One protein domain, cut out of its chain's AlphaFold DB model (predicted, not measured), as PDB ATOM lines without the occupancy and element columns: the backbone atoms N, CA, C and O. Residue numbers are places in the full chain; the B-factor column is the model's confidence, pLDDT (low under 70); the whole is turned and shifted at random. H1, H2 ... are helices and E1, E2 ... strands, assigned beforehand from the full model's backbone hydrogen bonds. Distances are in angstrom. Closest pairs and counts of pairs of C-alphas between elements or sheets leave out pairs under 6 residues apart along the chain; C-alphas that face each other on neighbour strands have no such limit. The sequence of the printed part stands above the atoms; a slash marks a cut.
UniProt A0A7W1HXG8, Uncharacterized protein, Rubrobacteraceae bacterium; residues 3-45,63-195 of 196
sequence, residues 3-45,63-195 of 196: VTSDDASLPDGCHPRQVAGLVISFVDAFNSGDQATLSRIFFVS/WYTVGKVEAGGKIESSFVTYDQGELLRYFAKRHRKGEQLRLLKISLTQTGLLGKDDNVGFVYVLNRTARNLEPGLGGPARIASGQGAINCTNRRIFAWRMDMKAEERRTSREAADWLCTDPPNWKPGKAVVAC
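Overview. This is residues 3 to 45 and 63 to 195 of the 196 residues of an uncharacterized protein of Rubrobacteraceae bacterium (UniProt A0A7W1HXG8). One twisted sheet of seven strands curls round the helix H1, and H2 and H3 lie on the same face of the sheet, making two layers. Four strands in a row, E3 E4 E5 E6, form the middle of the sheet; the hairpin E1 and E2 extends it beside E6, and the short last strand E7 is at the other edge, beside E3. The printed part has 176 residues, with three named helices and seven named strands in the order H1 H2 E1 E2 H3 E3 E4 E5 E6 E7. The sheet is mixed, in the order E2 E1 E6 E5 E4 E3 E7, and the class is mixed, helices and strands. The whole is compact, with a radius of gyration of the C-alphas of 15.6 A, and rounded, spanning 42 by 41 by 30 A.

Arrangement. H1, residues 16 to 32, and H2, residues 35 to 42, form a helical hairpin. They touch, with the C-alphas of Ala 29 and Leu 38 closest at 6.0 A, at a shallow tilt of 31 degrees, opposite ways. E1, residues 63 to 69, and E2, residues 75 to 81, form an antiparallel hairpin at 159 degrees, with N 66 and O 79 3.0 A apart. H3, residues 84 to 96, touches H1 with residues 91 to 95 alone; their closest C-alphas, of Asn 31 and His 95, are 6.4 A apart, at a steep tilt of 65 degrees. H3 touches H2 with residues 88 to 92 alone, at a steep tilt of 51 degrees; the closest C-alphas are those of Gln 35 and Leu 88, 6.7 A apart. In H1, H2 and H3 every O i to N i+4 pair is within hydrogen-bond range. E3, residues 100 to 108, E4, residues 119 to 129, E5, residues 143 to 151, and E6, residues 156 to 165, form a meander, each strand the antiparallel neighbour of the one before. Pairs within hydrogen-bond range are N 102 and O 127 at 2.9 A for E3 and E4, N 148 and O 122 at 2.8 A for E4 and E5, and N 161 and O 147 at 2.8 A for E5 and E6. E6 is parallel to E1, with N 67 and O 162 2.8 A apart. E7, residues 192 to 195, is parallel to E3, with N 108 and O 195 2.9 A apart. The closest C-alphas of H1 and E3 are those of Asn 31 and Gln 100, 5.3 A apart. H2 has a height over the sheet of 8.9 A and is over none of its strands; H3, at 8.5 A, is over E1, slantwise to it at 37 degrees on the local plane. E1 and E3 are apart.

Along the chain. H1 begins at C-alpha 16, (-13.596, 15.855, 17.392), and is 24.0 A long; H2 is 10.7 A and H3 18.5 A. E1 is 18.8 A long and E2 16.2 A. E3 is 23.2 A long and bends by 60 degrees at residue 104; E4, 29.8 A, bends by 55 degrees at residue 125. E5 is 26.0 A long, and E6, 27.1 A, bends by 53 degrees at residue 159. E7, 10.1 A, ends at C-alpha 195, (-13.902, 10.501, 18.814). Residues 3 to 4 pair in parallel with residues 193 to 194 of E7.

Size, cuts and confidence. The two C-alphas farthest apart, of Gly 85 and Pro 184, are 42.8 A apart. Residues 46 to 62 are not printed, and C-alphas 45 and 63 are 15.5 A apart across this cut. The links E4 to E5, 13 residues, and E6 to E7, 26 residues, are long. The mean pLDDT of the printed part is 90.2; residues 44 to 45 are under 70.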
ATOM      1  N   VAL A   3     -21.780  14.298  21.334       89.12
ATOM      2  CA  VAL A   3     -21.066  13.652  22.441       89.12
ATOM      3  C   VAL A   3     -19.648  13.376  21.968       89.12
ATOM      4  O   VAL A   3     -19.483  12.780  20.905       89.12
ATOM      5  N   THR A   4     -18.644  13.836  22.713       86.56
ATOM      6  CA  THR A   4     -17.247  13.731  22.285       86.56
ATOM      7  C   THR A   4     -16.366  13.079  23.333       86.56
ATOM      8  O   THR A   4     -16.597  13.247  24.529       86.56
ATOM      9  N   SER A   5     -15.366  12.342  22.856       80.62
ATOM     10  CA  SER A   5     -14.116  12.115  23.574       80.62
ATOM     11  C   SER A   5     -13.095  13.030  22.914       80.62
ATOM     12  O   SER A   5     -12.713  12.774  21.774       80.62
ATOM     13  N   ASP A   6     -12.760  14.145  23.557       71.75
ATOM     14  CA  ASP A   6     -11.830  15.111  22.974       71.75
ATOM     15  C   ASP A   6     -10.386  14.621  23.131       71.75
ATOM     16  O   ASP A   6     -10.015  14.039  24.149       71.75
ATOM     17  N   ASP A   7      -9.580  14.889  22.108       74.88
ATOM     18  CA  ASP A   7      -8.155  14.593  22.063       74.88
ATOM     19  C   ASP A   7      -7.398  15.905  21.846       74.88
ATOM     20  O   ASP A   7      -7.620  16.614  20.857       74.88
ATOM     21  N   ALA A   8      -6.550  16.251  22.813       75.25
ATOM     22  CA  ALA A   8      -5.787  17.494  22.824       75.25
ATOM     23  C   ALA A   8      -4.541  17.450  21.923       75.25
ATOM     24  O   ALA A   8      -3.900  18.480  21.744       75.25
ATOM     25  N   SER A   9      -4.184  16.285  21.368       81.31
ATOM     26  CA  SER A   9      -3.045  16.147  20.450       81.31
ATOM     27  C   SER A   9      -3.351  16.606  19.021       81.31
ATOM     28  O   SER A   9      -2.436  16.771  18.214       81.31
ATOM     29  N   LEU A  10      -4.631  16.821  18.703       84.50
ATOM     30  CA  LEU A  10      -5.066  17.280  17.391       84.50
ATOM     31  C   LEU A  10      -4.860  18.792  17.211       84.50
ATOM     32  O   LEU A  10      -4.997  19.540  18.180       84.50
ATOM     33  N   PRO A  11      -4.599  19.259  15.973       85.94
ATOM     34  CA  PRO A  11      -4.495  20.684  15.681       85.94
ATOM     35  C   PRO A  11      -5.786  21.448  15.997       85.94
ATOM     36  O   PRO A  11      -6.898  20.933  15.814       85.94
ATOM     37  N   ASP A  12      -5.634  22.719  16.366       87.94
ATOM     38  CA  ASP A  12      -6.752  23.647  16.521       87.94
ATOM     39  C   ASP A  12      -7.635  23.663  15.264       87.94
ATOM     40  O   ASP A  12      -7.154  23.754  14.137       87.94
ATOM     41  N   GLY A  13      -8.953  23.583  15.454       85.75
ATOM     42  CA  GLY A  13      -9.925  23.513  14.356       85.75
ATOM     43  C   GLY A  13     -10.283  22.085  13.941       85.75
ATOM     44  O   GLY A  13     -11.308  21.888  13.281       85.75
ATOM     45  N   CYS A  14      -9.510  21.097  14.394       91.00
ATOM     46  CA  CYS A  14      -9.719  19.682  14.128       91.00
ATOM     47  C   CYS A  14     -10.020  18.851  15.373       91.00
ATOM     48  O   CYS A  14      -9.987  17.634  15.279       91.00
ATOM     49  N   HIS A  15     -10.379  19.428  16.522       92.19
ATOM     50  CA  HIS A  15     -10.854  18.588  17.628       92.19
ATOM     51  C   HIS A  15     -12.161  17.867  17.247       92.19
ATOM     52  O   HIS A  15     -12.967  18.426  16.488       92.19
ATOM     53  N   PRO A  16     -12.452  16.672  17.804       93.31
ATOM     54  CA  PRO A  16     -13.596  15.855  17.392       93.31
ATOM     55  C   PRO A  16     -14.930  16.611  17.368       93.31
ATOM     56  O   PRO A  16     -15.720  16.473  16.430       93.31
ATOM     57  N   ARG A  17     -15.166  17.490  18.350       93.31
ATOM     58  CA  ARG A  17     -16.348  18.367  18.391       93.31
ATOM     59  C   ARG A  17     -16.444  19.320  17.199       93.31
ATOM     60  O   ARG A  17     -17.539  19.519  16.674       93.31
ATOM     61  N   GLN A  18     -15.331  19.930  16.805       93.88
ATOM     62  CA  GLN A  18     -15.278  20.912  15.721       93.88
ATOM     63  C   GLN A  18     -15.507  20.233  14.370       93.88
ATOM     64  O   GLN A  18     -16.342  20.696  13.590       93.88
ATOM     65  N   VAL A  19     -14.857  19.089  14.142       94.88
ATOM     66  CA  VAL A  19     -15.032  18.290  12.919       94.88
ATOM     67  C   VAL A  19     -16.456  17.767  12.804       94.88
ATOM     68  O   VAL A  19     -17.098  17.940  11.768       94.88
ATOM     69  N   ALA A  20     -17.005  17.206  13.885       95.69
ATOM     70  CA  ALA A  20     -18.398  16.780  13.905       95.69
ATOM     71  C   ALA A  20     -19.354  17.949  13.627       95.69
ATOM     72  O   ALA A  20     -20.310  17.782  12.875       95.69
ATOM     73  N   GLY A  21     -19.086  19.139  14.174       96.19
ATOM     74  CA  GLY A  21     -19.860  20.349  13.886       96.19
ATOM     75  C   GLY A  21     -19.831  20.749  12.407       96.19
ATOM     76  O   GLY A  21     -20.880  21.053  11.835       96.19
ATOM     77  N   LEU A  22     -18.661  20.695  11.765       96.44
ATOM     78  CA  LEU A  22     -18.515  20.968  10.332       96.44
ATOM     79  C   LEU A  22     -19.278  19.946   9.477       96.44
ATOM     80  O   LEU A  22     -20.033  20.335   8.587       96.44
ATOM     81  N   VAL A  23     -19.148  18.649   9.772       97.38
ATOM     82  CA  VAL A  23     -19.846  17.591   9.018       97.38
ATOM     83  C   VAL A  23     -21.359  17.628   9.255       97.38
ATOM     84  O   VAL A  23     -22.126  17.382   8.326       97.38
ATOM     85  N   ILE A  24     -21.822  17.993  10.454       97.50
ATOM     86  CA  ILE A  24     -23.248  18.262  10.705       97.50
ATOM     87  C   ILE A  24     -23.720  19.440   9.850       97.50
ATOM     88  O   ILE A  24     -24.749  19.327   9.194       97.50
ATOM     89  N   SER A  25     -22.940  20.523   9.784       97.81
ATOM     90  CA  SER A  25     -23.278  21.693   8.959       97.81
ATOM     91  C   SER A  25     -23.359  21.333   7.473       97.81
ATOM     92  O   SER A  25     -24.255  21.796   6.772       97.81
ATOM     93  N   PHE A  26     -22.474  20.449   7.000       97.75
ATOM     94  CA  PHE A  26     -22.551  19.873   5.657       97.75
ATOM     95  C   PHE A  26     -23.847  19.088   5.444       97.75
ATOM     96  O   PHE A  26     -24.560  19.331   4.471       97.75
ATOM     97  N   VAL A  27     -24.159  18.159   6.350       97.94
ATOM     98  CA  VAL A  27     -25.365  17.326   6.277       97.94
ATOM     99  C   VAL A  27     -26.628  18.188   6.267       97.94
ATOM    100  O   VAL A  27     -27.512  17.960   5.441       97.94
ATOM    101  N   ASP A  28     -26.699  19.200   7.127       98.25
ATOM    102  CA  ASP A  28     -27.848  20.097   7.216       98.25
ATOM    103  C   ASP A  28     -28.001  20.946   5.947       98.25
ATOM    104  O   ASP A  28     -29.104  21.028   5.403       98.25
ATOM    105  N   ALA A  29     -26.904  21.497   5.416       98.44
ATOM    106  CA  ALA A  29     -26.909  22.254   4.163       98.44
ATOM    107  C   ALA A  29     -27.285  21.382   2.951       98.44
ATOM    108  O   ALA A  29     -28.051  21.803   2.082       98.44
ATOM    109  N   PHE A  30     -26.810  20.136   2.906       98.06
ATOM    110  CA  PHE A  30     -27.207  19.167   1.885       98.06
ATOM    111  C   PHE A  30     -28.712  18.871   1.956       98.06
ATOM    112  O   PHE A  30     -29.415  18.892   0.940       98.06
ATOM    113  N   ASN A  31     -29.221  18.629   3.165       98.31
ATOM    114  CA  ASN A  31     -30.621  18.290   3.401       98.31
ATOM    115  C   ASN A  31     -31.569  19.450   3.082       98.31
ATOM    116  O   ASN A  31     -32.651  19.200   2.545       98.31
ATOM    117  N   SER A  32     -31.169  20.691   3.375       98.19
ATOM    118  CA  SER A  32     -31.940  21.912   3.099       98.19
ATOM    119  C   SER A  32     -31.758  22.449   1.676       98.19
ATOM    120  O   SER A  32     -32.549  23.281   1.235       98.19
ATOM    121  N   GLY A  33     -30.752  21.963   0.943       97.75
ATOM    122  CA  GLY A  33     -30.427  22.431  -0.404       97.75
ATOM    123  C   GLY A  33     -29.632  23.742  -0.434       97.75
ATOM    124  O   GLY A  33     -29.502  24.331  -1.510       97.75
ATOM    125  N   ASP A  34     -29.079  24.187   0.696       98.31
ATOM    126  CA  ASP A  34     -28.319  25.433   0.837       98.31
ATOM    127  C   ASP A  34     -26.974  25.380   0.092       98.31
ATOM    128  O   ASP A  34     -25.946  24.930   0.602       98.31
ATOM    129  N   GLN A  35     -26.985  25.869  -1.149       95.12
ATOM    130  CA  GLN A  35     -25.808  25.877  -2.017       95.12
ATOM    131  C   GLN A  35     -24.701  26.811  -1.520       95.12
ATOM    132  O   GLN A  35     -23.530  26.516  -1.746       95.12
ATOM    133  N   ALA A  36     -25.043  27.906  -0.838       93.50
ATOM    134  CA  ALA A  36     -24.052  28.867  -0.362       93.50
ATOM    135  C   ALA A  36     -23.234  28.270   0.790       93.50
ATOM    136  O   ALA A  36     -22.005  28.358   0.801       93.50
ATOM    137  N   THR A  37     -23.901  27.594   1.729       95.50
ATOM    138  CA  THR A  37     -23.208  26.884   2.811       95.50
ATOM    139  C   THR A  37     -22.407  25.697   2.276       95.50
ATOM    140  O   THR A  37     -21.250  25.535   2.655       95.50
ATOM    141  N   LEU A  38     -22.959  24.914   1.339       94.12
ATOM    142  CA  LEU A  38     -22.217  23.827   0.683       94.12
ATOM    143  C   LEU A  38     -20.958  24.338  -0.030       94.12
ATOM    144  O   LEU A  38     -19.893  23.742   0.111       94.12
ATOM    145  N   SER A  39     -21.061  25.469  -0.732       90.62
ATOM    146  CA  SER A  39     -19.926  26.118  -1.388       90.62
ATOM    147  C   SER A  39     -18.826  26.475  -0.379       90.62
ATOM    148  O   SER A  39     -17.668  26.089  -0.537       90.62
ATOM    149  N   ARG A  40     -19.195  27.111   0.740       89.44
ATOM    150  CA  ARG A  40     -18.253  27.486   1.811       89.44
ATOM    151  C   ARG A  40     -17.636  26.298   2.546       89.44
ATOM    152  O   ARG A  40     -16.547  26.432   3.091       89.44
ATOM    153  N   ILE A  41     -18.289  25.146   2.596       92.19
ATOM    154  CA  ILE A  41     -17.717  23.974   3.269       92.19
ATOM    155  C   ILE A  41     -16.612  23.329   2.427       92.19
ATOM    156  O   ILE A  41     -15.636  22.844   2.997       92.19
ATOM    157  N   PHE A  42     -16.735  23.352   1.097       88.00
ATOM    158  CA  PHE A  42     -15.803  22.660   0.201       88.00
ATOM    159  C   PHE A  42     -14.776  23.581  -0.485       88.00
ATOM    160  O   PHE A  42     -13.671  23.130  -0.762       88.00
ATOM    161  N   PHE A  43     -15.069  24.865  -0.743       82.88
ATOM    162  CA  PHE A  43     -14.258  25.669  -1.682       82.88
ATOM    163  C   PHE A  43     -13.710  26.970  -1.102       82.88
ATOM    164  O   PHE A  43     -14.477  27.839  -0.684       82.88
ATOM    165  N   VAL A  44     -12.383  27.142  -1.140       69.50
ATOM    166  CA  VAL A  44     -11.680  28.345  -0.647       69.50
ATOM    167  C   VAL A  44     -12.167  29.632  -1.328       69.50
ATOM    168  O   VAL A  44     -12.369  30.634  -0.641       69.50
ATOM    169  N   SER A  45     -12.445  29.577  -2.630       59.91
ATOM    170  CA  SER A  45     -12.971  30.681  -3.440       59.91
ATOM    171  C   SER A  45     -14.077  30.202  -4.387       59.91
ATOM    172  O   SER A  45     -14.055  29.058  -4.832       59.91
ATOM    173  N   TRP A  63     -12.096  16.372  -3.807       79.62
ATOM    174  CA  TRP A  63     -12.738  15.263  -4.513       79.62
ATOM    175  C   TRP A  63     -13.919  14.711  -3.729       79.62
ATOM    176  O   TRP A  63     -13.880  14.559  -2.505       79.62
ATOM    177  N   TYR A  64     -14.987  14.412  -4.464       89.12
ATOM    178  CA  TYR A  64     -16.214  13.856  -3.918       89.12
ATOM    179  C   TYR A  64     -16.602  12.614  -4.708       89.12
ATOM    180  O   TYR A  64     -16.769  12.669  -5.928       89.12
ATOM    181  N   THR A  65     -16.787  11.495  -4.016       92.38
ATOM    182  CA  THR A  65     -17.234  10.250  -4.635       92.38
ATOM    183  C   THR A  65     -18.354   9.578  -3.861       92.38
ATOM    184  O   THR A  65     -18.434   9.641  -2.629       92.38
ATOM    185  N   VAL A  66     -19.228   8.921  -4.620       92.81
ATOM    186  CA  VAL A  66     -20.290   8.070  -4.098       92.81
ATOM    187  C   VAL A  66     -20.249   6.722  -4.798       92.81
ATOM    188  O   VAL A  66     -20.469   6.645  -6.010       92.81
ATOM    189  N   GLY A  67     -20.030   5.662  -4.031       91.50
ATOM    190  CA  GLY A  67     -19.946   4.294  -4.517       91.50
ATOM    191  C   GLY A  67     -21.024   3.373  -3.954       91.50
ATOM    192  O   GLY A  67     -21.586   3.588  -2.874       91.50
ATOM    193  N   LYS A  68     -21.299   2.308  -4.702       92.06
ATOM    194  CA  LYS A  68     -21.964   1.100  -4.214       92.06
ATOM    195  C   LYS A  68     -20.902   0.020  -4.031       92.06
ATOM    196  O   LYS A  68     -20.044  -0.160  -4.885       92.06
ATOM    197  N   VAL A  69     -20.961  -0.697  -2.920       90.88
ATOM    198  CA  VAL A  69     -20.139  -1.881  -2.670       90.88
ATOM    199  C   VAL A  69     -21.016  -3.098  -2.919       90.88
ATOM    200  O   VAL A  69     -21.975  -3.341  -2.179       90.88
ATOM    201  N   GLU A  70     -20.712  -3.820  -3.988       88.12
ATOM    202  CA  GLU A  70     -21.412  -5.031  -4.403       88.12
ATOM    203  C   GLU A  70     -21.070  -6.226  -3.504       88.12
ATOM    204  O   GLU A  70     -20.125  -6.194  -2.702       88.12
ATOM    205  N   ALA A  71     -21.835  -7.309  -3.669       79.31
ATOM    206  CA  ALA A  71     -21.512  -8.608  -3.089       79.31
ATOM    207  C   ALA A  71     -20.062  -9.000  -3.441       79.31
ATOM    208  O   ALA A  71     -19.621  -8.860  -4.583       79.31
ATOM    209  N   GLY A  72     -19.290  -9.445  -2.446       77.81
ATOM    210  CA  GLY A  72     -17.861  -9.748  -2.613       77.81
ATOM    211  C   GLY A  72     -16.914  -8.542  -2.522       77.81
ATOM    212  O   GLY A  72     -15.708  -8.710  -2.679       77.81
ATOM    213  N   GLY A  73     -17.420  -7.337  -2.231       81.88
ATOM    214  CA  GLY A  73     -16.596  -6.177  -1.860       81.88
ATOM    215  C   GLY A  73     -16.106  -5.313  -3.024       81.88
ATOM    216  O   GLY A  73     -15.383  -4.343  -2.791       81.88
ATOM    217  N   LYS A  74     -16.508  -5.614  -4.265       87.06
ATOM    218  CA  LYS A  74     -16.225  -4.755  -5.422       87.06
ATOM    219  C   LYS A  74     -16.916  -3.405  -5.246       87.06
ATOM    220  O   LYS A  74     -18.096  -3.350  -4.915       87.06
ATOM    221  N   ILE A  75     -16.190  -2.328  -5.517       85.38
ATOM    222  CA  ILE A  75     -16.702  -0.963  -5.390       85.38
ATOM    223  C   ILE A  75     -16.997  -0.421  -6.783       85.38
ATOM    224  O   ILE A  75     -16.112  -0.349  -7.633       85.38
ATOM    225  N   GLU A  76     -18.249  -0.052  -7.008       87.50
ATOM    226  CA  GLU A  76     -18.726   0.593  -8.220       87.50
ATOM    227  C   GLU A  76     -18.992   2.069  -7.926       87.50
ATOM    228  O   GLU A  76     -19.930   2.426  -7.208       87.50
ATOM    229  N   SER A  77     -18.128   2.939  -8.455       82.56
ATOM    230  CA  SER A  77     -18.301   4.383  -8.318       82.56
ATOM    231  C   SER A  77     -19.460   4.846  -9.192       82.56
ATOM    232  O   SER A  77     -19.403   4.767 -10.417       82.56
ATOM    233  N   SER A  78     -20.511   5.352  -8.553       85.69
ATOM    234  CA  SER A  78     -21.677   5.923  -9.238       85.69
ATOM    235  C   SER A  78     -21.501   7.409  -9.561       85.69
ATOM    236  O   SER A  78     -22.245   7.970 -10.366       85.69
ATOM    237  N   PHE A  79     -20.547   8.061  -8.895       90.19
ATOM    238  CA  PHE A  79     -20.212   9.460  -9.093       90.19
ATOM    239  C   PHE A  79     -18.809   9.736  -8.556       90.19
ATOM    240  O   PHE A  79     -18.463   9.311  -7.449       90.19
ATOM    241  N   VAL A  80     -18.026  10.481  -9.324       88.75
ATOM    242  CA  VAL A  80     -16.751  11.061  -8.913       88.75
ATOM    243  C   VAL A  80     -16.643  12.428  -9.563       88.75
ATOM    244  O   VAL A  80     -16.959  12.570 -10.742       88.75
ATOM    245  N   THR A  81     -16.216  13.427  -8.804       84.69
ATOM    246  CA  THR A  81     -15.910  14.741  -9.357       84.69
ATOM    247  C   THR A  81     -14.781  15.406  -8.586       84.69
ATOM    248  O   THR A  81     -14.597  15.157  -7.391       84.69
ATOM    249  N   TYR A  82     -14.064  16.262  -9.306       82.69
ATOM    250  CA  TYR A  82     -13.063  17.197  -8.803       82.69
ATOM    251  C   TYR A  82     -13.456  18.651  -9.137       82.69
ATOM    252  O   TYR A  82     -12.716  19.581  -8.832       82.69
ATOM    253  N   ASP A  83     -14.603  18.849  -9.802       83.19
ATOM    254  CA  ASP A  83     -15.077  20.147 -10.278       83.19
ATOM    255  C   ASP A  83     -16.095  20.746  -9.300       83.19
ATOM    256  O   ASP A  83     -17.094  20.119  -8.935       83.19
ATOM    257  N   GLN A  84     -15.869  22.002  -8.914       82.81
ATOM    258  CA  GLN A  84     -16.745  22.734  -7.997       82.81
ATOM    259  C   GLN A  84     -18.175  22.851  -8.537       82.81
ATOM    260  O   GLN A  84     -19.148  22.609  -7.815       82.81
ATOM    261  N   GLY A  85     -18.314  23.210  -9.816       85.50
ATOM    262  CA  GLY A  85     -19.616  23.395 -10.445       85.50
ATOM    263  C   GLY A  85     -20.401  22.087 -10.538       85.50
ATOM    264  O   GLY A  85     -21.609  22.060 -10.287       85.50
ATOM    265  N   GLU A  86     -19.732  20.992 -10.885       88.75
ATOM    266  CA  GLU A  86     -20.316  19.659 -10.953       88.75
ATOM    267  C   GLU A  86     -20.734  19.158  -9.572       88.75
ATOM    268  O   GLU A  86     -21.848  18.643  -9.443       88.75
ATOM    269  N   LEU A  87     -19.916  19.377  -8.538       89.75
ATOM    270  CA  LEU A  87     -20.254  18.991  -7.171       89.75
ATOM    271  C   LEU A  87     -21.505  19.722  -6.656       89.75
ATOM    272  O   LEU A  87     -22.439  19.081  -6.167       89.75
ATOM    273  N   LEU A  88     -21.591  21.042  -6.840       91.88
ATOM    274  CA  LEU A  88     -22.783  21.808  -6.448       91.88
ATOM    275  C   LEU A  88     -24.023  21.380  -7.253       91.88
ATOM    276  O   LEU A  88     -25.096  21.140  -6.688       91.88
ATOM    277  N   ARG A  89     -23.886  21.167  -8.571       95.12
ATOM    278  CA  ARG A  89     -24.977  20.617  -9.401       95.12
ATOM    279  C   ARG A  89     -25.411  19.231  -8.924       95.12
ATOM    280  O   ARG A  89     -26.615  18.941  -8.934       95.12
ATOM    281  N   TYR A  90     -24.468  18.390  -8.506       94.88
ATOM    282  CA  TYR A  90     -24.747  17.079  -7.935       94.88
ATOM    283  C   TYR A  90     -25.561  17.210  -6.645       94.88
ATOM    284  O   TYR A  90     -26.642  16.620  -6.565       94.88
ATOM    285  N   PHE A  91     -25.129  18.035  -5.687       96.12
ATOM    286  CA  PHE A  91     -25.871  18.279  -4.445       96.12
ATOM    287  C   PHE A  91     -27.293  18.770  -4.714       96.12
ATOM    288  O   PHE A  91     -28.256  18.163  -4.237       96.12
ATOM    289  N   ALA A  92     -27.454  19.778  -5.571       97.88
ATOM    290  CA  ALA A  92     -28.769  20.286  -5.947       97.88
ATOM    291  C   ALA A  92     -29.648  19.197  -6.600       97.88
ATOM    292  O   ALA A  92     -30.845  19.092  -6.315       97.88
ATOM    293  N   LYS A  93     -29.069  18.347  -7.463       97.25
ATOM    294  CA  LYS A  93     -29.775  17.209  -8.078       97.25
ATOM    295  C   LYS A  93     -30.226  16.198  -7.026       97.25
ATOM    296  O   LYS A  93     -31.367  15.740  -7.104       97.25
ATOM    297  N   ARG A  94     -29.370  15.840  -6.066       96.88
ATOM    298  CA  ARG A  94     -29.696  14.866  -5.013       96.88
ATOM    299  C   ARG A  94     -30.740  15.413  -4.037       96.88
ATOM    300  O   ARG A  94     -31.727  14.720  -3.785       96.88
ATOM    301  N   HIS A  95     -30.628  16.676  -3.630       97.06
ATOM    302  CA  HIS A  95     -31.648  17.365  -2.836       97.06
ATOM    303  C   HIS A  95     -33.025  17.340  -3.527       97.06
ATOM    304  O   HIS A  95     -34.011  16.895  -2.941       97.06
ATOM    305  N   ARG A  96     -33.105  17.666  -4.831       97.00
ATOM    306  CA  ARG A  96     -34.362  17.561  -5.610       97.00
ATOM    307  C   ARG A  96     -34.925  16.139  -5.696       97.00
ATOM    308  O   ARG A  96     -36.123  15.957  -5.917       97.00
ATOM    309  N   LYS A  97     -34.101  15.103  -5.524       96.31
ATOM    310  CA  LYS A  97     -34.561  13.704  -5.421       96.31
ATOM    311  C   LYS A  97     -35.018  13.329  -4.004       96.31
ATOM    312  O   LYS A  97     -35.389  12.177  -3.782       96.31
ATOM    313  N   GLY A  98     -35.095  14.302  -3.096       96.62
ATOM    314  CA  GLY A  98     -35.479  14.104  -1.704       96.62
ATOM    315  C   GLY A  98     -34.420  13.324  -0.940       96.62
ATOM    316  O   GLY A  98     -34.773  12.539  -0.066       96.62
ATOM    317  N   GLU A  99     -33.149  13.451  -1.333       96.75
ATOM    318  CA  GLU A  99     -32.077  12.819  -0.582       96.75
ATOM    319  C   GLU A  99     -31.898  13.499   0.772       96.75
ATOM    320  O   GLU A  99     -31.934  14.724   0.861       96.75
ATOM    321  N   GLN A 100     -31.731  12.686   1.809       97.00
ATOM    322  CA  GLN A 100     -31.511  13.104   3.182       97.00
ATOM    323  C   GLN A 100     -30.385  12.275   3.788       97.00
ATOM    324  O   GLN A 100     -30.360  11.046   3.646       97.00
ATOM    325  N   LEU A 101     -29.486  12.956   4.483       97.12
ATOM    326  CA  LEU A 101     -28.373  12.396   5.229       97.12
ATOM    327  C   LEU A 101     -28.605  12.604   6.727       97.12
ATOM    328  O   LEU A 101     -29.205  13.589   7.154       97.12
ATOM    329  N   ARG A 102     -28.110  11.683   7.548       96.69
ATOM    330  CA  ARG A 102     -28.081  11.841   9.005       96.69
ATOM    331  C   ARG A 102     -26.805  11.239   9.559       96.69
ATOM    332  O   ARG A 102     -26.664  10.019   9.565       96.69
ATOM    333  N   LEU A 103     -25.905  12.088  10.044       97.19
ATOM    334  CA  LEU A 103     -24.662  11.646  10.669       97.19
ATOM    335  C   LEU A 103     -24.953  10.849  11.951       97.19
ATOM    336  O   LEU A 103     -25.801  11.244  12.755       97.19
ATOM    337  N   LEU A 104     -24.255   9.726  12.131       96.56
ATOM    338  CA  LEU A 104     -24.367   8.872  13.314       96.56
ATOM    339  C   LEU A 104     -23.114   8.964  14.178       96.56
ATOM    340  O   LEU A 104     -23.199   9.336  15.351       96.56
ATOM    341  N   LYS A 105     -21.962   8.652  13.584       96.56
ATOM    342  CA  LYS A 105     -20.659   8.722  14.239       96.56
ATOM    343  C   LYS A 105     -19.594   9.227  13.282       96.56
ATOM    344  O   LYS A 105     -19.709   9.039  12.068       96.56
ATOM    345  N   ILE A 106     -18.561   9.815  13.861       96.94
ATOM    346  CA  ILE A 106     -17.352  10.251  13.178       96.94
ATOM    347  C   ILE A 106     -16.145   9.973  14.080       96.94
ATOM    348  O   ILE A 106     -16.199  10.245  15.274       96.94
ATOM    349  N   SER A 107     -15.085   9.407  13.520       95.56
ATOM    350  CA  SER A 107     -13.794   9.210  14.188       95.56
ATOM    351  C   SER A 107     -12.734   9.913  13.359       95.56
ATOM    352  O   SER A 107     -12.741   9.826  12.127       95.56
ATOM    353  N   LEU A 108     -11.876  10.671  14.023       94.62
ATOM    354  CA  LEU A 108     -10.738  11.319  13.395       94.62
ATOM    355  C   LEU A 108      -9.594  10.315  13.309       94.62
ATOM    356  O   LEU A 108      -9.427   9.482  14.185       94.62
ATOM    357  N   THR A 109      -8.824  10.374  12.233       91.00
ATOM    358  CA  THR A 109      -7.758   9.407  11.970       91.00
ATOM    359  C   THR A 109      -6.400  10.102  11.958       91.00
ATOM    360  O   THR A 109      -6.049  10.802  12.902       91.00
ATOM    361  N   GLN A 110      -5.602   9.897  10.913       85.75
ATOM    362  CA  GLN A 110      -4.247  10.421  10.836       85.75
ATOM    363  C   GLN A 110      -4.230  11.930  10.558       85.75
ATOM    364  O   GLN A 110      -5.004  12.438   9.737       85.75
ATOM    365  N   THR A 111      -3.312  12.623  11.229       88.81
ATOM    366  CA  THR A 111      -2.881  13.987  10.901       88.81
ATOM    367  C   THR A 111      -1.825  13.948   9.787       88.81
ATOM    368  O   THR A 111      -1.412  12.867   9.352       88.81
ATOM    369  N   GLY A 112      -1.380  15.104   9.288       83.31
ATOM    370  CA  GLY A 112      -0.275  15.145   8.322       83.31
ATOM    371  C   GLY A 112      -0.667  14.737   6.897       83.31
ATOM    372  O   GLY A 112       0.206  14.429   6.080       83.31
ATOM    373  N   LEU A 113      -1.967  14.685   6.572       83.50
ATOM    374  CA  LEU A 113      -2.418  14.240   5.252       83.50
ATOM    375  C   LEU A 113      -1.848  15.126   4.142       83.50
ATOM    376  O   LEU A 113      -1.913  16.351   4.211       83.50
ATOM    377  N   LEU A 114      -1.332  14.486   3.088       80.00
ATOM    378  CA  LEU A 114      -0.664  15.160   1.967       80.00
ATOM    379  C   LEU A 114       0.575  15.975   2.404       80.00
ATOM    380  O   LEU A 114       0.921  16.973   1.779       80.00
ATOM    381  N   GLY A 115       1.242  15.561   3.489       81.06
ATOM    382  CA  GLY A 115       2.423  16.250   4.022       81.06
ATOM    383  C   GLY A 115       2.095  17.583   4.700       81.06
ATOM    384  O   GLY A 115       2.936  18.484   4.719       81.06
ATOM    385  N   LYS A 116       0.863  17.735   5.198       82.88
ATOM    386  CA  LYS A 116       0.356  18.946   5.849       82.88
ATOM    387  C   LYS A 116      -0.161  18.609   7.237       82.88
ATOM    388  O   LYS A 116      -1.171  17.921   7.369       82.88
ATOM    389  N   ASP A 117       0.533  19.093   8.260       85.75
ATOM    390  CA  ASP A 117       0.212  18.803   9.665       85.75
ATOM    391  C   ASP A 117      -1.190  19.283  10.061       85.75
ATOM    392  O   ASP A 117      -1.838  18.680  10.915       85.75
ATOM    393  N   ASP A 118      -1.693  20.318   9.386       86.69
ATOM    394  CA  ASP A 118      -3.029  20.879   9.563       86.69
ATOM    395  C   ASP A 118      -4.107  20.180   8.721       86.69
ATOM    396  O   ASP A 118      -5.233  20.668   8.649       86.69
ATOM    397  N   ASN A 119      -3.807  19.041   8.094       88.56
ATOM    398  CA  ASN A 119      -4.811  18.209   7.446       88.56
ATOM    399  C   ASN A 119      -5.077  16.941   8.260       88.56
ATOM    400  O   ASN A 119      -4.165  16.167   8.560       88.56
ATOM    401  N   VAL A 120      -6.353  16.694   8.548       92.31
ATOM    402  CA  VAL A 120      -6.799  15.566   9.371       92.31
ATOM    403  C   VAL A 120      -7.806  14.723   8.608       92.31
ATOM    404  O   VAL A 120      -8.774  15.228   8.032       92.31
ATOM    405  N   GLY A 121      -7.560  13.415   8.595       93.75
ATOM    406  CA  GLY A 121      -8.491  12.430   8.068       93.75
ATOM    407  C   GLY A 121      -9.611  12.141   9.053       93.75
ATOM    408  O   GLY A 121      -9.462  12.286  10.264       93.75
ATOM    409  N   PHE A 122     -10.745  11.691   8.543       96.19
ATOM    410  CA  PHE A 122     -11.818  11.169   9.371       96.19
ATOM    411  C   PHE A 122     -12.551  10.042   8.656       96.19
ATOM    412  O   PHE A 122     -12.579   9.953   7.427       96.19
ATOM    413  N   VAL A 123     -13.175   9.179   9.441       97.44
ATOM    414  CA  VAL A 123     -14.111   8.158   8.987       97.44
ATOM    415  C   VAL A 123     -15.466   8.411   9.617       97.44
ATOM    416  O   VAL A 123     -15.563   8.941  10.721       97.44
ATOM    417  N   TYR A 124     -16.538   8.067   8.915       97.75
ATOM    418  CA  TYR A 124     -17.887   8.352   9.388       97.75
ATOM    419  C   TYR A 124     -18.887   7.284   8.967       97.75
ATOM    420  O   TYR A 124     -18.700   6.547   7.994       97.75
ATOM    421  N   VAL A 125     -19.998   7.246   9.700       97.38
ATOM    422  CA  VAL A 125     -21.190   6.463   9.367       97.38
ATOM    423  C   VAL A 125     -22.411   7.371   9.447       97.38
ATOM    424  O   VAL A 125     -22.567   8.151  10.391       97.38
ATOM    425  N   LEU A 126     -23.284   7.269   8.446       97.00
ATOM    426  CA  LEU A 126     -24.522   8.035   8.341       97.00
ATOM    427  C   LEU A 126     -25.674   7.171   7.813       97.00
ATOM    428  O   LEU A 126     -25.460   6.155   7.152       97.00
ATOM    429  N   ASN A 127     -26.914   7.584   8.075       95.56
ATOM    430  CA  ASN A 127     -28.059   7.104   7.302       95.56
ATOM    431  C   ASN A 127     -28.228   7.970   6.055       95.56
ATOM    432  O   ASN A 127     -28.129   9.197   6.132       95.56
ATOM    433  N   ARG A 128     -28.560   7.340   4.933       95.19
ATOM    434  CA  ARG A 128     -28.823   7.985   3.650       95.19
ATOM    435  C   ARG A 128     -30.147   7.490   3.090       95.19
ATOM    436  O   ARG A 128     -30.333   6.303   2.866       95.19
ATOM    437  N   THR A 129     -31.067   8.392   2.790       94.12
ATOM    438  CA  THR A 129     -32.355   8.035   2.176       94.12
ATOM    439  C   THR A 129     -32.611   8.919   0.972       94.12
ATOM    440  O   THR A 129     -32.241  10.079   1.016       94.12
ATOM    441  N   ALA A 130     -33.237   8.415  -0.089       93.75
ATOM    442  CA  ALA A 130     -33.749   9.232  -1.188       93.75
ATOM    443  C   ALA A 130     -34.884   8.484  -1.891       93.75
ATOM    444  O   ALA A 130     -34.964   7.257  -1.801       93.75
ATOM    445  N   ARG A 131     -35.716   9.203  -2.656       91.06
ATOM    446  CA  ARG A 131     -36.828   8.592  -3.411       91.06
ATOM    447  C   ARG A 131     -36.369   7.597  -4.476       91.06
ATOM    448  O   ARG A 131     -37.126   6.709  -4.838       91.06
ATOM    449  N   ASN A 132     -35.158   7.776  -4.998       88.56
ATOM    450  CA  ASN A 132     -34.599   6.977  -6.088       88.56
ATOM    451  C   ASN A 132     -33.434   6.072  -5.659       88.56
ATOM    452  O   ASN A 132     -32.664   5.661  -6.521       88.56
ATOM    453  N   LEU A 133     -33.248   5.825  -4.358       84.75
ATOM    454  CA  LEU A 133     -32.320   4.780  -3.918       84.75
ATOM    455  C   LEU A 133     -33.033   3.433  -3.996       84.75
ATOM    456  O   LEU A 133     -34.152   3.306  -3.492       84.75
ATOM    457  N   GLU A 134     -32.370   2.451  -4.604       83.62
ATOM    458  CA  GLU A 134     -32.862   1.078  -4.667       83.62
ATOM    459  C   GLU A 134     -33.201   0.555  -3.260       83.62
ATOM    460  O   GLU A 134     -32.493   0.865  -2.288       83.62
ATOM    461  N   PRO A 135     -34.283  -0.229  -3.113       79.19
ATOM    462  CA  PRO A 135     -34.573  -0.915  -1.863       79.19
ATOM    463  C   PRO A 135     -33.373  -1.755  -1.408       79.19
ATOM    464  O   PRO A 135     -32.808  -2.511  -2.190       79.19
ATOM    465  N   GLY A 136     -32.983  -1.625  -0.140       78.00
ATOM    466  CA  GLY A 136     -31.872  -2.392   0.432       78.00
ATOM    467  C   GLY A 136     -30.470  -1.834   0.169       78.00
ATOM    468  O   GLY A 136     -29.520  -2.357   0.738       78.00
ATOM    469  N   LEU A 137     -30.301  -0.751  -0.601       84.88
ATOM    470  CA  LEU A 137     -28.995  -0.100  -0.737       84.88
ATOM    471  C   LEU A 137     -28.579   0.549   0.597       84.88
ATOM    472  O   LEU A 137     -29.234   1.478   1.079       84.88
ATOM    473  N   GLY A 138     -27.508   0.034   1.209       84.50
ATOM    474  CA  GLY A 138     -27.152   0.348   2.597       84.50
ATOM    475  C   GLY A 138     -27.948  -0.455   3.634       84.50
ATOM    476  O   GLY A 138     -27.957  -0.114   4.817       84.50
ATOM    477  N   GLY A 139     -28.641  -1.513   3.220       83.62
ATOM    478  CA  GLY A 139     -29.418  -2.380   4.095       83.62
ATOM    479  C   GLY A 139     -30.756  -1.788   4.538       83.62
ATOM    480  O   GLY A 139     -31.146  -0.701   4.096       83.62
ATOM    481  N   PRO A 140     -31.484  -2.467   5.444       83.50
ATOM    482  CA  PRO A 140     -32.783  -1.994   5.931       83.50
ATOM    483  C   PRO A 140     -32.677  -0.643   6.655       83.50
ATOM    484  O   PRO A 140     -33.603   0.167   6.611       83.50
ATOM    485  N   ALA A 141     -31.525  -0.372   7.273       86.00
ATOM    486  CA  ALA A 141     -31.224   0.884   7.949       86.00
ATOM    487  C   ALA A 141     -30.653   1.975   7.017       86.00
ATOM    488  O   ALA A 141     -30.396   3.091   7.476       86.00
ATOM    489  N   ARG A 142     -30.470   1.677   5.721       93.12
ATOM    490  CA  ARG A 142     -29.988   2.605   4.684       93.12
ATOM    491  C   ARG A 142     -28.694   3.325   5.080       93.12
ATOM    492  O   ARG A 142     -28.617   4.553   5.116       93.12
ATOM    493  N   ILE A 143     -27.695   2.543   5.456       95.06
ATOM    494  CA  ILE A 143     -26.388   2.992   5.920       95.06
ATOM    495  C   ILE A 143     -25.492   3.370   4.745       95.06
ATOM    496  O   ILE A 143     -25.365   2.630   3.770       95.06
ATOM    497  N   ALA A 144     -24.809   4.499   4.895       95.69
ATOM    498  CA  ALA A 144     -23.598   4.794   4.156       95.69
ATOM    499  C   ALA A 144     -22.449   5.017   5.143       95.69
ATOM    500  O   ALA A 144     -22.632   5.562   6.235       95.69
ATOM    501  N   SER A 145     -21.256   4.600   4.748       95.81
ATOM    502  CA  SER A 145     -20.022   4.820   5.499       95.81
ATOM    503  C   SER A 145     -18.986   5.429   4.584       95.81
ATOM    504  O   SER A 145     -19.062   5.264   3.365       95.81
ATOM    505  N   GLY A 146     -18.008   6.110   5.150       95.00
ATOM    506  CA  GLY A 146     -17.057   6.803   4.315       95.00
ATOM    507  C   GLY A 146     -15.834   7.308   5.030       95.00
ATOM    508  O   GLY A 146     -15.665   7.135   6.238       95.00
ATOM    509  N   GLN A 147     -14.992   7.937   4.227       95.50
ATOM    510  CA  GLN A 147     -13.783   8.613   4.653       95.50
ATOM    511  C   GLN A 147     -13.823  10.035   4.116       95.50
ATOM    512  O   GLN A 147     -14.356  10.287   3.033       95.50
ATOM    513  N   GLY A 148     -13.243  10.960   4.854       94.75
ATOM    514  CA  GLY A 148     -13.020  12.305   4.372       94.75
ATOM    515  C   GLY A 148     -11.761  12.898   4.967       94.75
ATOM    516  O   GLY A 148     -11.073  12.268   5.771       94.75
ATOM    517  N   ALA A 149     -11.458  14.111   4.536       93.44
ATOM    518  CA  ALA A 149     -10.351  14.880   5.068       93.44
ATOM    519  C   ALA A 149     -10.731  16.352   5.162       93.44
ATOM    520  O   ALA A 149     -11.494  16.866   4.331       93.44
ATOM    521  N   ILE A 150     -10.196  17.004   6.187       92.12
ATOM    522  CA  ILE A 150     -10.380  18.427   6.431       92.12
ATOM    523  C   ILE A 150      -9.046  19.137   6.573       92.12
ATOM    524  O   ILE A 150      -8.074  18.547   7.041       92.12
ATOM    525  N   ASN A 151      -9.037  20.418   6.223       90.12
ATOM    526  CA  ASN A 151      -7.982  21.336   6.621       90.12
ATOM    527  C   ASN A 151      -8.424  22.082   7.893       90.12
ATOM    528  O   ASN A 151      -9.481  22.720   7.908       90.12
ATOM    529  N   CYS A 152      -7.635  21.984   8.961       89.62
ATOM    530  CA  CYS A 152      -7.936  22.526  10.286       89.62
ATOM    531  C   CYS A 152      -7.931  24.056  10.298       89.62
ATOM    532  O   CYS A 152      -8.791  24.673  10.926       89.62
ATOM    533  N   THR A 153      -7.013  24.660   9.539       87.38
ATOM    534  CA  THR A 153      -6.820  26.112   9.470       87.38
ATOM    535  C   THR A 153      -8.039  26.810   8.873       87.38
ATOM    536  O   THR A 153      -8.598  27.736   9.465       87.38
ATOM    537  N   ASN A 154      -8.486  26.364   7.698       86.12
ATOM    538  CA  ASN A 154      -9.601  26.994   6.988       86.12
ATOM    539  C   ASN A 154     -10.960  26.311   7.231       86.12
ATOM    540  O   ASN A 154     -11.987  26.847   6.808       86.12
ATOM    541  N   ARG A 155     -10.975  25.181   7.952       89.38
ATOM    542  CA  ARG A 155     -12.155  24.375   8.316       89.38
ATOM    543  C   ARG A 155     -12.994  23.944   7.116       89.38
ATOM    544  O   ARG A 155     -14.220  24.074   7.129       89.38
ATOM    545  N   ARG A 156     -12.334  23.425   6.083       90.31
ATOM    546  CA  ARG A 156     -12.985  22.940   4.858       90.31
ATOM    547  C   ARG A 156     -12.800  21.450   4.683       90.31
ATOM    548  O   ARG A 156     -11.755  20.907   5.030       90.31
ATOM    549  N   ILE A 157     -13.813  20.812   4.109       92.44
ATOM    550  CA  ILE A 157     -13.737  19.424   3.661       92.44
ATOM    551  C   ILE A 157     -13.140  19.434   2.257       92.44
ATOM    552  O   ILE A 157     -13.730  20.014   1.350       92.44
ATOM    553  N   PHE A 158     -11.998  18.774   2.073       89.31
ATOM    554  CA  PHE A 158     -11.344  18.653   0.763       89.31
ATOM    555  C   PHE A 158     -11.338  17.209   0.234       89.31
ATOM    556  O   PHE A 158     -10.941  16.941  -0.891       89.31
ATOM    557  N   ALA A 159     -11.804  16.239   1.013       90.00
ATOM    558  CA  ALA A 159     -12.027  14.892   0.506       90.00
ATOM    559  C   ALA A 159     -13.301  14.324   1.107       90.00
ATOM    560  O   ALA A 159     -13.536  14.450   2.312       90.00
ATOM    561  N   TRP A 160     -14.107  13.676   0.274       94.69
ATOM    562  CA  TRP A 160     -15.291  12.959   0.720       94.69
ATOM    563  C   TRP A 160     -15.543  11.730  -0.145       94.69
ATOM    564  O   TRP A 160     -15.842  11.820  -1.337       94.69
ATOM    565  N   ARG A 161     -15.497  10.564   0.485       94.62
ATOM    566  CA  ARG A 161     -15.841   9.286  -0.119       94.62
ATOM    567  C   ARG A 161     -16.947   8.630   0.670       94.62
ATOM    568  O   ARG A 161     -16.741   8.287   1.827       94.62
ATOM    569  N   MET A 162     -18.071   8.377   0.012       96.31
ATOM    570  CA  MET A 162     -19.229   7.726   0.608       96.31
ATOM    571  C   MET A 162     -19.577   6.438  -0.128       96.31
ATOM    572  O   MET A 162     -19.930   6.469  -1.302       96.31
ATOM    573  N   ASP A 163     -19.595   5.327   0.592       94.81
ATOM    574  CA  ASP A 163     -19.889   4.008   0.051       94.81
ATOM    575  C   ASP A 163     -21.112   3.389   0.747       94.81
ATOM    576  O   ASP A 163     -21.299   3.521   1.961       94.81
ATOM    577  N   MET A 164     -21.950   2.689  -0.020       93.75
ATOM    578  CA  MET A 164     -23.082   1.919   0.511       93.75
ATOM    579  C   MET A 164     -22.950   0.460   0.113       93.75
ATOM    580  O   MET A 164     -22.844   0.143  -1.070       93.75
ATOM    581  N   LYS A 165     -23.022  -0.439   1.089       91.75
ATOM    582  CA  LYS A 165     -23.001  -1.879   0.831       91.75
ATOM    583  C   LYS A 165     -24.386  -2.361   0.402       91.75
ATOM    584  O   LYS A 165     -25.376  -2.068   1.074       91.75
ATOM    585  N   ALA A 166     -24.451  -3.095  -0.707       85.19
ATOM    586  CA  ALA A 166     -25.691  -3.670  -1.226       85.19
ATOM    587  C   ALA A 166     -26.280  -4.727  -0.276       85.19
ATOM    588  O   ALA A 166     -27.489  -4.800  -0.095       85.19
ATOM    589  N   GLU A 167     -25.415  -5.504   0.376       85.25
ATOM    590  CA  GLU A 167     -25.799  -6.605   1.268       85.25
ATOM    591  C   GLU A 167     -25.703  -6.239   2.754       85.25
ATOM    592  O   GLU A 167     -25.549  -7.110   3.611       85.25
ATOM    593  N   GLU A 168     -25.754  -4.949   3.092       90.62
ATOM    594  CA  GLU A 168     -25.741  -4.547   4.496       90.62
ATOM    595  C   GLU A 168     -26.978  -5.096   5.220       90.62
ATOM    596  O   GLU A 168     -28.116  -4.904   4.793       90.62
ATOM    597  N   ARG A 169     -26.758  -5.790   6.337       89.88
ATOM    598  CA  ARG A 169     -27.833  -6.355   7.174       89.88
ATOM    599  C   ARG A 169     -27.832  -5.788   8.586       89.88
ATOM    600  O   ARG A 169     -28.798  -5.990   9.315       89.88
ATOM    601  N   ARG A 170     -26.771  -5.073   8.959       91.00
ATOM    602  CA  ARG A 170     -26.613  -4.482  10.282       91.00
ATOM    603  C   ARG A 170     -27.565  -3.309  10.477       91.00
ATOM    604  O   ARG A 170     -27.897  -2.562   9.551       91.00
ATOM    605  N   THR A 171     -27.971  -3.123  11.721       91.06
ATOM    606  CA  THR A 171     -28.643  -1.919  12.199       91.06
ATOM    607  C   THR A 171     -27.691  -0.719  12.191       91.06
ATOM    608  O   THR A 171     -26.472  -0.852  12.094       91.06
ATOM    609  N   SER A 172     -28.237   0.490  12.347       91.12
ATOM    610  CA  SER A 172     -27.427   1.712  12.454       91.12
ATOM    611  C   SER A 172     -26.436   1.716  13.615       91.12
ATOM    612  O   SER A 172     -25.417   2.390  13.511       91.12
ATOM    613  N   ARG A 173     -26.735   1.000  14.707       90.88
ATOM    614  CA  ARG A 173     -25.808   0.855  15.836       90.88
ATOM    615  C   ARG A 173     -24.644  -0.045  15.425       90.88
ATOM    616  O   ARG A 173     -23.541   0.450  15.257       90.88
ATOM    617  N   GLU A 174     -24.939  -1.297  15.082       92.38
ATOM    618  CA  GLU A 174     -23.953  -2.314  14.679       92.38
ATOM    619  C   GLU A 174     -23.034  -1.859  13.532       92.38
ATOM    620  O   GLU A 174     -21.847  -2.180  13.493       92.38
ATOM    621  N   ALA A 175     -23.561  -1.094  12.570       90.50
ATOM    622  CA  ALA A 175     -22.762  -0.571  11.464       90.50
ATOM    623  C   ALA A 175     -21.784   0.546  11.881       90.50
ATOM    624  O   ALA A 175     -20.802   0.778  11.175       90.50
ATOM    625  N   ALA A 176     -22.044   1.223  13.002       92.06
ATOM    626  CA  ALA A 176     -21.237   2.309  13.555       92.06
ATOM    627  C   ALA A 176     -20.385   1.886  14.770       92.06
ATOM    628  O   ALA A 176     -19.599   2.693  15.267       92.06
ATOM    629  N   ASP A 177     -20.519   0.656  15.269       92.06
ATOM    630  CA  ASP A 177     -19.839   0.186  16.491       92.06
ATOM    631  C   ASP A 177     -18.310   0.180  16.384       92.06
ATOM    632  O   ASP A 177     -17.623   0.305  17.391       92.06
ATOM    633  N   TRP A 178     -17.772   0.107  15.168       91.06
ATOM    634  CA  TRP A 178     -16.330   0.089  14.927       91.06
ATOM    635  C   TRP A 178     -15.652   1.468  14.988       91.06
ATOM    636  O   TRP A 178     -14.428   1.505  15.028       91.06
ATOM    637  N   LEU A 179     -16.400   2.587  14.962       91.31
ATOM    638  CA  LEU A 179     -15.801   3.936  14.944       91.31
ATOM    639  C   LEU A 179     -15.440   4.443  16.336       91.31
ATOM    640  O   LEU A 179     -14.312   4.835  16.576       91.31
ATOM    641  N   CYS A 180     -16.433   4.497  17.221       88.50
ATOM    642  CA  CYS A 180     -16.301   5.051  18.565       88.50
ATOM    643  C   CYS A 180     -17.044   4.154  19.542       88.50
ATOM    644  O   CYS A 180     -18.118   3.638  19.208       88.50
ATOM    645  N   THR A 181     -16.551   4.069  20.776       90.44
ATOM    646  CA  THR A 181     -17.307   3.470  21.877       90.44
ATOM    647  C   THR A 181     -18.630   4.206  22.076       90.44
ATOM    648  O   THR A 181     -18.686   5.437  22.073       90.44
ATOM    649  N   ASP A 182     -19.708   3.445  22.242       90.19
ATOM    650  CA  ASP A 182     -21.029   3.995  22.520       90.19
ATOM    651  C   ASP A 182     -21.063   4.659  23.904       90.19
ATOM    652  O   ASP A 182     -20.798   3.994  24.910       90.19
ATOM    653  N   PRO A 183     -21.466   5.938  24.004       87.62
ATOM    654  CA  PRO A 183     -21.790   6.529  25.291       87.62
ATOM    655  C   PRO A 183     -22.957   5.778  25.956       87.62
ATOM    656  O   PRO A 183     -23.861   5.300  25.252       87.62
ATOM    657  N   PRO A 184     -23.018   5.722  27.299       86.25
ATOM    658  CA  PRO A 184     -24.146   5.123  28.004       86.25
ATOM    659  C   PRO A 184     -25.487   5.682  27.508       86.25
ATOM    660  O   PRO A 184     -25.664   6.893  27.383       86.25
ATOM    661  N   ASN A 185     -26.442   4.792  27.221       85.69
ATOM    662  CA  ASN A 185     -27.779   5.127  26.707       85.69
ATOM    663  C   ASN A 185     -27.812   5.870  25.355       85.69
ATOM    664  O   ASN A 185     -28.864   6.406  24.981       85.69
ATOM    665  N   TRP A 186     -26.711   5.893  24.596       90.06
ATOM    666  CA  TRP A 186     -26.704   6.505  23.269       90.06
ATOM    667  C   TRP A 186     -27.733   5.840  22.351       90.06
ATOM    668  O   TRP A 186     -27.908   4.619  22.352       90.06
ATOM    669  N   LYS A 187     -28.432   6.658  21.559       86.31
ATOM    670  CA  LYS A 187     -29.396   6.218  20.547       86.31
ATOM    671  C   LYS A 187     -28.995   6.819  19.194       86.31
ATOM    672  O   LYS A 187     -28.971   8.052  19.089       86.31
ATOM    673  N   PRO A 188     -28.729   5.991  18.164       85.88
ATOM    674  CA  PRO A 188     -28.394   6.471  16.827       85.88
ATOM    675  C   PRO A 188     -29.391   7.520  16.320       85.88
ATOM    676  O   PRO A 188     -30.608   7.355  16.431       85.88
ATOM    677  N   GLY A 189     -28.870   8.626  15.789       80.69
ATOM    678  CA  GLY A 189     -29.669   9.709  15.213       80.69
ATOM    679  C   GLY A 189     -30.297  10.694  16.209       80.69
ATOM    680  O   GLY A 189     -30.949  11.636  15.766       80.69
ATOM    681  N   LYS A 190     -30.114  10.519  17.530       86.50
ATOM    682  CA  LYS A 190     -30.468  11.540  18.545       86.50
ATOM    683  C   LYS A 190     -29.295  12.457  18.886       86.50
ATOM    684  O   LYS A 190     -29.483  13.653  19.096       86.50
ATOM    685  N   ALA A 191     -28.095  11.894  18.923       89.62
ATOM    686  CA  ALA A 191     -26.847  12.619  19.092       89.62
ATOM    687  C   ALA A 191     -25.781  12.010  18.181       89.62
ATOM    688  O   ALA A 191     -25.788  10.798  17.953       89.62
ATOM    689  N   VAL A 192     -24.878  12.853  17.690       93.69
ATOM    690  CA  VAL A 192     -23.681  12.417  16.965       93.69
ATOM    691  C   VAL A 192     -22.593  12.100  17.984       93.69
ATOM    692  O   VAL A 192     -22.389  12.888  18.909       93.69
ATOM    693  N   VAL A 193     -21.907  10.970  17.818       94.31
ATOM    694  CA  VAL A 193     -20.701  10.644  18.598       94.31
ATOM    695  C   VAL A 193     -19.472  11.012  17.778       94.31
ATOM    696  O   VAL A 193     -19.396  10.639  16.606       94.31
ATOM    697  N   ALA A 194     -18.537  11.735  18.385       94.50
ATOM    698  CA  ALA A 194     -17.253  12.072  17.786       94.50
ATOM    699  C   ALA A 194     -16.097  11.607  18.680       94.50
ATOM    700  O   ALA A 194     -16.129  11.833  19.890       94.50
ATOM    701  N   CYS A 195     -15.087  10.975  18.100       92.88
ATOM    702  CA  CYS A 195     -13.902  10.501  18.814       92.88
ATOM    703  C   CYS A 195     -12.649  10.635  17.938       92.88
ATOM    704  O   CYS A 195     -12.753  11.036  16.774       92.88
TER     705      CYS A 195